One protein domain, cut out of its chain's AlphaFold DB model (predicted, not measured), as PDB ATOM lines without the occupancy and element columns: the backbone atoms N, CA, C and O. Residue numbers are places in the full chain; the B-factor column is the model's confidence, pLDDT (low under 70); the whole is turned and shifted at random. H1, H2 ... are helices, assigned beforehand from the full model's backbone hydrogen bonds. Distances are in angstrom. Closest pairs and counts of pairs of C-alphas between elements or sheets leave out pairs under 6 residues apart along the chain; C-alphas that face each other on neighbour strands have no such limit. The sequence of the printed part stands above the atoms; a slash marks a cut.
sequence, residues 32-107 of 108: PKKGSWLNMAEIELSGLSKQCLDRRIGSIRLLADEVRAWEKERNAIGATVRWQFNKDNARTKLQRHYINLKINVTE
ATOM      1  N   PRO A  32      17.621  12.487 308.139       73.69
ATOM      2  CA  PRO A  32      18.353  11.739 309.156       73.69
ATOM      3  C   PRO A  32      18.596  12.588 310.412       73.69
ATOM      4  O   PRO A  32      18.872  13.783 310.311       73.69
ATOM      5  N   LYS A  33      18.593  11.970 311.603       71.38
ATOM      6  CA  LYS A  33      18.748  12.673 312.900       71.38
ATOM      7  C   LYS A  33      19.946  13.637 312.974       71.38
ATOM      8  O   LYS A  33      19.872  14.633 313.680       71.38
ATOM      9  N   LYS A  34      21.040  13.354 312.256       74.44
ATOM     10  CA  LYS A  34      22.261  14.188 312.197       74.44
ATOM     11  C   LYS A  34      22.474  14.862 310.830       74.44
ATOM     12  O   LYS A  34      23.590  15.230 310.483       74.44
ATOM     13  N   GLY A  35      21.413  14.978 310.035       74.06
ATOM     14  CA  GLY A  35      21.426  15.481 308.661       74.06
ATOM     15  C   GLY A  35      20.616  16.761 308.469       74.06
ATOM     16  O   GLY A  35      20.079  16.954 307.388       74.06
ATOM     17  N   SER A  36      20.502  17.622 309.487       73.44
ATOM     18  CA  SER A  36      19.698  18.856 309.398       73.44
ATOM     19  C   SER A  36      20.157  19.803 308.284       73.44
ATOM     20  O   SER A  36      19.349  20.525 307.726       73.44
ATOM     21  N   TRP A  37      21.420  19.721 307.855       77.81
ATOM     22  CA  TRP A  37      21.931  20.457 306.693       77.81
ATOM     23  C   TRP A  37      21.259  20.077 305.355       77.81
ATOM     24  O   TRP A  37      21.420  20.797 304.376       77.81
ATOM     25  N   LEU A  38      20.516  18.962 305.303       77.06
ATOM     26  CA  LEU A  38      19.666  18.566 304.172       77.06
ATOM     27  C   LEU A  38      18.216  19.063 304.314       77.06
ATOM     28  O   LEU A  38      17.389  18.786 303.448       77.06
ATOM     29  N   ASN A  39      17.867  19.746 305.406       82.75
ATOM     30  CA  ASN A  39      16.509  20.215 305.645       82.75
ATOM     31  C   ASN A  39      16.201  21.436 304.767       82.75
ATOM     32  O   ASN A  39      16.732  22.523 304.987       82.75
ATOM     33  N   MET A  40      15.306  21.250 303.796       84.12
ATOM     34  CA  MET A  40      14.880  22.295 302.860       84.12
ATOM     35  C   MET A  40      14.333  23.536 303.576       84.12
ATOM     36  O   MET A  40      14.684  24.655 303.212       84.12
ATOM     37  N   ALA A  41      13.526  23.352 304.625       84.94
ATOM     38  CA  ALA A  41      12.934  24.468 305.355       84.94
ATOM     39  C   ALA A  41      14.006  25.310 306.068       84.94
ATOM     40  O   ALA A  41      13.954  26.536 306.038       84.94
ATOM     41  N   GLU A  42      15.017  24.666 306.660       86.00
ATOM     42  CA  GLU A  42      16.148  25.367 307.289       86.00
ATOM     43  C   GLU A  42      16.993  26.125 306.250       86.00
ATOM     44  O   GLU A  42      17.462  27.232 306.524       86.00
ATOM     45  N   ILE A  43      17.155  25.569 305.044       88.75
ATOM     46  CA  ILE A  43      17.866  26.233 303.943       88.75
ATOM     47  C   ILE A  43      17.110  27.485 303.480       88.75
ATOM     48  O   ILE A  43      17.720  28.550 303.361       88.75
ATOM     49  N   GLU A  44      15.795  27.392 303.270       90.88
ATOM     50  CA  GLU A  44      14.967  28.538 302.879       90.88
ATOM     51  C   GLU A  44      14.939  29.620 303.966       90.88
ATOM     52  O   GLU A  44      15.123  30.797 303.659       90.88
ATOM     53  N   LEU A  45      14.833  29.240 305.247       91.50
ATOM     54  CA  LEU A  45      14.940  30.183 306.367       91.50
ATOM     55  C   LEU A  45      16.309  30.879 306.411       91.50
ATOM     56  O   LEU A  45      16.380  32.076 306.691       91.50
ATOM     57  N   SER A  46      17.400  30.172 306.090       91.81
ATOM     58  CA  SER A  46      18.724  30.796 305.956       91.81
ATOM     59  C   SER A  46      18.771  31.791 304.792       91.81
ATOM     60  O   SER A  46      19.375  32.858 304.923       91.81
ATOM     61  N   GLY A  47      18.117  31.466 303.672       93.69
ATOM     62  CA  GLY A  47      17.935  32.372 302.538       93.69
ATOM     63  C   GLY A  47      17.198  33.645 302.945       93.69
ATOM     64  O   GLY A  47      17.723  34.736 302.738       93.69
ATOM     65  N   LEU A  48      16.042  33.503 303.598       96.00
ATOM     66  CA  LEU A  48      15.240  34.619 304.102       96.00
ATOM     67  C   LEU A  48      16.051  35.498 305.055       96.00
ATOM     68  O   LEU A  48      16.076  36.722 304.915       96.00
ATOM     69  N   SER A  49      16.757  34.867 305.996       96.31
ATOM     70  CA  SER A  49      17.573  35.567 306.984       96.31
ATOM     71  C   SER A  49      18.637  36.444 306.330       96.31
ATOM     72  O   SER A  49      18.778  37.595 306.726       96.31
ATOM     73  N   LYS A  50      19.359  35.926 305.331       95.69
ATOM     74  CA  LYS A  50      20.457  36.651 304.669       95.69
ATOM     75  C   LYS A  50      19.978  37.679 303.650       95.69
ATOM     76  O   LYS A  50      20.652  38.674 303.433       95.69
ATOM     77  N   GLN A  51      18.869  37.407 302.971       95.12
ATOM     78  CA  GLN A  51      18.416  38.218 301.837       95.12
ATOM     79  C   GLN A  51      17.437  39.320 302.247       95.12
ATOM     80  O   GLN A  51      17.407  40.364 301.608       95.12
ATOM     81  N   CYS A  52      16.634  39.095 303.289       96.50
ATOM     82  CA  CYS A  52      15.553  40.004 303.677       96.50
ATOM     83  C   CYS A  52      15.713  40.536 305.107       96.50
ATOM     84  O   CYS A  52      15.509  41.728 305.355       96.50
ATOM     85  N   LEU A  53      16.097  39.662 306.045       97.25
ATOM     86  CA  LEU A  53      16.044  39.961 307.481       97.25
ATOM     87  C   LEU A  53      17.372  40.430 308.088       97.25
ATOM     88  O   LEU A  53      17.413  40.675 309.292       97.25
ATOM     89  N   ASP A  54      18.436  40.593 307.296       96.31
ATOM     90  CA  ASP A  54      19.753  41.067 307.759       96.31
ATOM     91  C   ASP A  54      19.773  42.592 307.996       96.31
ATOM     92  O   ASP A  54      20.605  43.343 307.491       96.31
ATOM     93  N   ARG A  55      18.752  43.080 308.705       95.69
ATOM     94  CA  ARG A  55      18.527  44.487 309.040       95.69
ATOM     95  C   ARG A  55      17.486  44.617 310.144       95.69
ATOM     96  O   ARG A  55      16.646  43.745 310.359       95.69
ATOM     97  N   ARG A  56      17.472  45.770 310.814       96.31
ATOM     98  CA  ARG A  56      16.434  46.085 311.801       96.31
ATOM     99  C   ARG A  56      15.106  46.397 311.106       96.31
ATOM    100  O   ARG A  56      15.047  47.266 310.241       96.31
ATOM    101  N   ILE A  57      14.032  45.750 311.556       96.56
ATOM    102  CA  ILE A  57      12.660  46.008 311.105       96.56
ATOM    103  C   ILE A  57      11.826  46.429 312.317       96.56
ATOM    104  O   ILE A  57      11.709  45.699 313.296       96.56
ATOM    105  N   GLY A  58      11.292  47.651 312.274       95.94
ATOM    106  CA  GLY A  58      10.715  48.318 313.447       95.94
ATOM    107  C   GLY A  58       9.298  47.888 313.834       95.94
ATOM    108  O   GLY A  58       8.793  48.346 314.853       95.94
ATOM    109  N   SER A  59       8.629  47.050 313.038       97.62
ATOM    110  CA  SER A  59       7.277  46.577 313.349       97.62
ATOM    111  C   SER A  59       7.001  45.201 312.760       97.62
ATOM    112  O   SER A  59       7.529  44.847 311.706       97.62
ATOM    113  N   ILE A  60       6.108  44.454 313.411       97.56
ATOM    114  CA  ILE A  60       5.653  43.146 312.927       97.56
ATOM    115  C   ILE A  60       4.925  43.245 311.579       97.56
ATOM    116  O   ILE A  60       5.054  42.356 310.743       97.56
ATOM    117  N   ARG A  61       4.202  44.350 311.336       98.19
ATOM    118  CA  ARG A  61       3.509  44.581 310.062       98.19
ATOM    119  C   ARG A  61       4.510  44.699 308.919       98.19
ATOM    120  O   ARG A  61       4.393  43.968 307.945       98.19
ATOM    121  N   LEU A  62       5.522  45.553 309.094       97.62
ATOM    122  CA  LEU A  62       6.588  45.716 308.109       97.62
ATOM    123  C   LEU A  62       7.352  44.403 307.909       97.62
ATOM    124  O   LEU A  62       7.615  44.032 306.777       97.62
ATOM    125  N   LEU A  63       7.637  43.655 308.980       97.94
ATOM    126  CA  LEU A  63       8.268  42.338 308.860       97.94
ATOM    127  C   LEU A  63       7.455  41.401 307.958       97.94
ATOM    128  O   LEU A  63       8.016  40.771 307.068       97.94
ATOM    129  N   ALA A  64       6.140  41.327 308.163       98.19
ATOM    130  CA  ALA A  64       5.271  40.470 307.364       98.19
ATOM    131  C   ALA A  64       5.202  40.905 305.890       98.19
ATOM    132  O   ALA A  64       5.172  40.049 305.007       98.19
ATOM    133  N   ASP A  65       5.183  42.212 305.618       98.12
ATOM    134  CA  ASP A  65       5.192  42.749 304.252       98.12
ATOM    135  C   ASP A  65       6.489  42.396 303.512       98.12
ATOM    136  O   ASP A  65       6.452  41.949 302.366       98.12
ATOM    137  N   GLU A  66       7.625  42.522 304.191       98.06
ATOM    138  CA  GLU A  66       8.957  42.255 303.638       98.06
ATOM    139  C   GLU A  66       9.186  40.762 303.383       98.06
ATOM    140  O   GLU A  66       9.696  40.374 302.331       98.06
ATOM    141  N   VAL A  67       8.738  39.900 304.304       97.81
ATOM    142  CA  VAL A  67       8.759  38.443 304.109       97.81
ATOM    143  C   VAL A  67       7.893  38.048 302.910       97.81
ATOM    144  O   VAL A  67       8.349  37.274 302.072       97.81
ATOM    145  N   ARG A  68       6.682  38.613 302.775       98.06
ATOM    146  CA  ARG A  68       5.799  38.350 301.623       98.06
ATOM    147  C   ARG A  68       6.400  38.817 300.301       98.06
ATOM    148  O   ARG A  68       6.275  38.123 299.295       98.06
ATOM    149  N   ALA A  69       7.018  39.997 300.281       97.94
ATOM    150  CA  ALA A  69       7.659  40.525 299.081       97.94
ATOM    151  C   ALA A  69       8.807  39.612 298.627       97.94
ATOM    152  O   ALA A  69       8.849  39.211 297.463       97.94
ATOM    153  N   TRP A  70       9.668  39.214 299.567       97.50
ATOM    154  CA  TRP A  70      10.769  38.284 299.322       97.50
ATOM    155  C   TRP A  70      10.289  36.902 298.852       97.50
ATOM    156  O   TRP A  70      10.821  36.355 297.885       97.50
ATOM    157  N   GLU A  71       9.254  36.345 299.491       97.06
ATOM    158  CA  GLU A  71       8.651  35.064 299.102       97.06
ATOM    159  C   GLU A  71       8.122  35.126 297.664       97.06
ATOM    160  O   GLU A  71       8.407  34.246 296.849       97.06
ATOM    161  N   LYS A  72       7.383  36.191 297.327       97.62
ATOM    162  CA  LYS A  72       6.824  36.388 295.987       97.62
ATOM    163  C   LYS A  72       7.916  36.438 294.922       97.62
ATOM    164  O   LYS A  72       7.761  35.819 293.871       97.62
ATOM    165  N   GLU A  73       9.005  37.156 295.184       96.81
ATOM    166  CA  GLU A  73      10.143  37.241 294.267       96.81
ATOM    167  C   GLU A  73      10.800  35.871 294.058       96.81
ATOM    168  O   GLU A  73      10.974  35.441 292.916       96.81
ATOM    169  N   ARG A  74      11.090  35.136 295.140       95.19
ATOM    170  CA  ARG A  74      11.685  33.794 295.051       95.19
ATOM    171  C   ARG A  74      10.813  32.796 294.312       95.19
ATOM    172  O   ARG A  74      11.329  32.031 293.496       95.19
ATOM    173  N   ASN A  75       9.508  32.822 294.568       95.06
ATOM    174  CA  ASN A  75       8.552  31.968 293.877       95.06
ATOM    175  C   ASN A  75       8.488  32.309 292.382       95.06
ATOM    176  O   ASN A  75       8.465  31.401 291.554       95.06
ATOM    177  N   ALA A  76       8.527  33.597 292.022       96.88
ATOM    178  CA  ALA A  76       8.504  34.035 290.627       96.88
ATOM    179  C   ALA A  76       9.735  33.570 289.833       96.88
ATOM    180  O   ALA A  76       9.604  33.198 288.669       96.88
ATOM    181  N   ILE A  77      10.918  33.545 290.457       95.19
ATOM    182  CA  ILE A  77      12.143  33.040 289.815       95.19
ATOM    183  C   ILE A  77      12.304  31.516 289.923       95.19
ATOM    184  O   ILE A  77      13.301  30.978 289.442       95.19
ATOM    185  N   GLY A  78      11.368  30.814 290.572       93.31
ATOM    186  CA  GLY A  78      11.467  29.374 290.817       93.31
ATOM    187  C   GLY A  78      12.717  29.002 291.616       93.31
ATOM    188  O   GLY A  78      13.376  28.006 291.308       93.31
ATOM    189  N   ALA A  79      13.090  29.830 292.600       91.12
ATOM    190  CA  ALA A  79      14.287  29.612 293.398       91.12
ATOM    191  C   ALA A  79      14.230  28.227 294.054       91.12
ATOM    192  O   ALA A  79      13.317  27.917 294.812       91.12
ATOM    193  N   THR A  80      15.223  27.393 293.758       89.38
ATOM    194  CA  THR A  80      15.316  26.035 294.291       89.38
ATOM    195  C   THR A  80      16.715  25.757 294.818       89.38
ATOM    196  O   THR A  80      17.697  26.411 294.442       89.38
ATOM    197  N   VAL A  81      16.827  24.763 295.694       85.69
ATOM    198  CA  VAL A  81      18.117  24.321 296.213       85.69
ATOM    199  C   VAL A  81      18.872  23.574 295.121       85.69
ATOM    200  O   VAL A  81      18.472  22.508 294.655       85.69
ATOM    201  N   ARG A  82      20.023  24.129 294.734       86.38
ATOM    202  CA  ARG A  82      20.972  23.457 293.844       86.38
ATOM    203  C   ARG A  82      21.791  22.450 294.638       86.38
ATOM    204  O   ARG A  82      22.831  22.784 295.204       86.38
ATOM    205  N   TRP A  83      21.311  21.212 294.676       85.12
ATOM    206  CA  TRP A  83      21.997  20.107 295.336       85.12
ATOM    207  C   TRP A  83      23.310  19.766 294.626       85.12
ATOM    208  O   TRP A  83      23.314  19.224 293.527       85.12
ATOM    209  N   GLN A  84      24.436  20.065 295.274       83.00
ATOM    210  CA  GLN A  84      25.770  19.681 294.789       83.00
ATOM    211  C   GLN A  84      26.294  18.396 295.445       83.00
ATOM    212  O   GLN A  84      27.299  17.841 295.009       83.00
ATOM    213  N   PHE A  85      25.634  17.921 296.504       81.00
ATOM    214  CA  PHE A  85      26.033  16.716 297.222       81.00
ATOM    215  C   PHE A  85      25.360  15.487 296.610       81.00
ATOM    216  O   PHE A  85      24.186  15.229 296.865       81.00
ATOM    217  N   ASN A  86      26.099  14.734 295.796       83.94
ATOM    218  CA  ASN A  86      25.590  13.535 295.138       83.94
ATOM    219  C   ASN A  86      25.992  12.241 295.878       83.94
ATOM    220  O   ASN A  86      26.673  12.254 296.909       83.94
ATOM    221  N   LYS A  87      25.558  11.093 295.346       83.94
ATOM    222  CA  LYS A  87      25.824   9.762 295.920       83.94
ATOM    223  C   LYS A  87      27.319   9.460 296.065       83.94
ATOM    224  O   LYS A  87      27.713   8.808 297.033       83.94
ATOM    225  N   ASP A  88      28.152   9.935 295.150       87.44
ATOM    226  CA  ASP A  88      29.593   9.690 295.181       87.44
ATOM    227  C   ASP A  88      30.292  10.593 296.206       87.44
ATOM    228  O   ASP A  88      31.168  10.123 296.944       87.44
ATOM    229  N   ASN A  89      29.817  11.836 296.380       84.81
ATOM    230  CA  ASN A  89      30.202  12.660 297.531       84.81
ATOM    231  C   ASN A  89      29.846  11.956 298.847       84.81
ATOM    232  O   ASN A  89      30.663  11.936 299.768       84.81
ATOM    233  N   ALA A  90      28.652  11.359 298.941       83.06
ATOM    234  CA  ALA A  90      28.207  10.642 300.134       83.06
ATOM    235  C   ALA A  90      29.082   9.420 300.436       83.06
ATOM    236  O   ALA A  90      29.546   9.269 301.565       83.06
ATOM    237  N   ARG A  91      29.367   8.585 299.428       84.19
ATOM    238  CA  ARG A  91      30.245   7.410 299.557       84.19
ATOM    239  C   ARG A  91      31.633   7.779 300.067       84.19
ATOM    240  O   ARG A  91      32.149   7.100 300.948       84.19
ATOM    241  N   THR A  92      32.197   8.867 299.550       87.50
ATOM    242  CA  THR A  92      33.528   9.341 299.945       87.50
ATOM    243  C   THR A  92      33.500   9.958 301.345       87.50
ATOM    244  O   THR A  92      34.247   9.552 302.231       87.50
ATOM    245  N   LYS A  93      32.591  10.908 301.590       83.00
ATOM    246  CA  LYS A  93      32.534  11.669 302.849       83.00
ATOM    247  C   LYS A  93      32.083  10.822 304.042       83.00
ATOM    248  O   LYS A  93      32.530  11.059 305.160       83.00
ATOM    249  N   LEU A  94      31.206   9.841 303.818       83.38
ATOM    250  CA  LEU A  94      30.650   8.966 304.857       83.38
ATOM    251  C   LEU A  94      31.291   7.570 304.866       83.38
ATOM    252  O   LEU A  94      30.769   6.673 305.527       83.38
ATOM    253  N   GLN A  95      32.420   7.371 304.177       84.81
ATOM    254  CA  GLN A  95      33.073   6.064 304.012       84.81
ATOM    255  C   GLN A  95      33.238   5.294 305.334       84.81
ATOM    256  O   GLN A  95      32.951   4.100 305.398       84.81
ATOM    257  N   ARG A  96      33.631   5.983 306.414       80.88
ATOM    258  CA  ARG A  96      33.810   5.381 307.748       80.88
ATOM    259  C   ARG A  96      32.527   4.735 308.291       80.88
ATOM    260  O   ARG A  96      32.593   3.698 308.939       80.88
ATOM    261  N   HIS A  97      31.357   5.295 307.984       77.69
ATOM    262  CA  HIS A  97      30.072   4.734 308.413       77.69
ATOM    263  C   HIS A  97      29.678   3.482 307.617       77.69
ATOM    264  O   HIS A  97      29.062   2.583 308.180       77.69
ATOM    265  N   TYR A  98      30.075   3.380 306.343       75.00
ATOM    266  CA  TYR A  98      29.861   2.166 305.548       75.00
ATOM    267  C   TYR A  98      30.690   0.980 306.052       75.00
ATOM    268  O   TYR A  98      30.231  -0.158 305.984       75.00
ATOM    269  N   ILE A  99      31.897   1.233 306.566       73.38
ATOM    270  CA  ILE A  99      32.768   0.188 307.125       73.38
ATOM    271  C   ILE A  99      32.162  -0.368 308.419       73.38
ATOM    272  O   ILE A  99      32.038  -1.581 308.557       73.38
ATOM    273  N   ASN A 100      31.687   0.501 309.315       64.94
ATOM    274  CA  ASN A 100      31.058   0.074 310.570       64.94
ATOM    275  C   ASN A 100      29.773  -0.741 310.343       64.94
ATOM    276  O   ASN A 100      29.510  -1.680 311.085       64.94
ATOM    277  N   LEU A 101      28.997  -0.433 309.296       63.66
ATOM    278  CA  LEU A 101      27.839  -1.248 308.912       63.66
ATOM    279  C   LEU A 101      28.242  -2.666 308.490       63.66
ATOM    280  O   LEU A 101      27.542  -3.610 308.830       63.66
ATOM    281  N   LYS A 102      29.365  -2.836 307.781       59.94
ATOM    282  CA  LYS A 102      29.855  -4.173 307.408       59.94
ATOM    283  C   LYS A 102      30.311  -4.967 308.627       59.94
ATOM    284  O   LYS A 102      29.980  -6.141 308.722       59.94
ATOM    285  N   ILE A 103      31.012  -4.328 309.565       59.06
ATOM    286  CA  ILE A 103      31.481  -4.988 310.794       59.06
ATOM    287  C   ILE A 103      30.281  -5.494 311.609       59.06
ATOM    288  O   ILE A 103      30.225  -6.672 311.934       59.06
ATOM    289  N   ASN A 104      29.261  -4.656 311.806       52.03
ATOM    290  CA  ASN A 104      28.080  -5.016 312.599       52.03
ATOM    291  C   ASN A 104      27.175  -6.081 311.947       52.03
ATOM    292  O   ASN A 104      26.411  -6.735 312.646       52.03
ATOM    293  N   VAL A 105      27.221  -6.250 310.621       58.16
ATOM    294  CA  VAL A 105      26.472  -7.310 309.911       58.16
ATOM    295  C   VAL A 105      27.201  -8.660 309.967       58.16
ATOM    296  O   VAL A 105      26.591  -9.687 309.702       58.16
ATOM    297  N   THR A 106      28.487  -8.677 310.335       51.56
ATOM    298  CA  THR A 106      29.305  -9.904 310.387       51.56
ATOM    299  C   THR A 106      29.375 -10.513 311.801       51.56
ATOM    300  O   THR A 106      30.075 -11.497 312.001       51.56
ATOM    301  N   GLU A 107      28.669  -9.945 312.788       46.06
ATOM    302  CA  GLU A 107      28.645 -10.414 314.190       46.06
ATOM    303  C   GLU A 107      27.366 -11.190 314.580       46.06
ATOM    304  O   GLU A 107      27.046 -11.305 315.764       46.06
TER     305      GLU A 107
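AT A GLANCE: This is residues 32 to 107 of the 108 residues of the protein "IS630 family transposase" of Methanothrix sp (UniProt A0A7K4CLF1). An open string of helices: H1 and H2 lie near each other at one end, and residues 77 to 86 lead away to an arm with H3 and H4, where residues 86 to 92 and 94 to 107 stand free. The 76 printed residues have four named helices, H1 to H4 in order, and no named strand: all helix. The whole is extended, with a radius of gyration of the C-alphas of 19.4 A and spans of 61 by 24 by 16 A.

HOW THE PARTS SIT: H1, residues 40 to 51, and H2, residues 60 to 76, are close but not clearly touching; their closest C-alphas, Leu 48 and Trp 70, are 7.5 A apart. They run opposite ways at a steep tilt of 68 degrees, only just short of about perpendicular. H3, residues 87 to 93, and H4, residues 95 to 105, are apart from both. H3 and H4 are close but not clearly touching, about perpendicular at 88 degrees; their closest C-alphas, Arg 91 and Tyr 98, are 8.0 A apart. In H1, H2, H3 and H4 every O i to N i+4 pair is within hydrogen-bond range.

IN THESE COORDINATES: H1 begins at C-alpha 40 (14.880, 22.295, 302.860) and measures 16.3 A, H2 24.3 A, H3 9.8 A. H4, 16.0 A, ends at C-alpha 105 (26.472, -7.310, 309.911).

THE WHOLE: The C-alphas farthest apart, Gly 58 and Glu 107, are 61.4 A apart. The printed part has no cut and no long link. Residues 100 to 107 have pLDDT under 70.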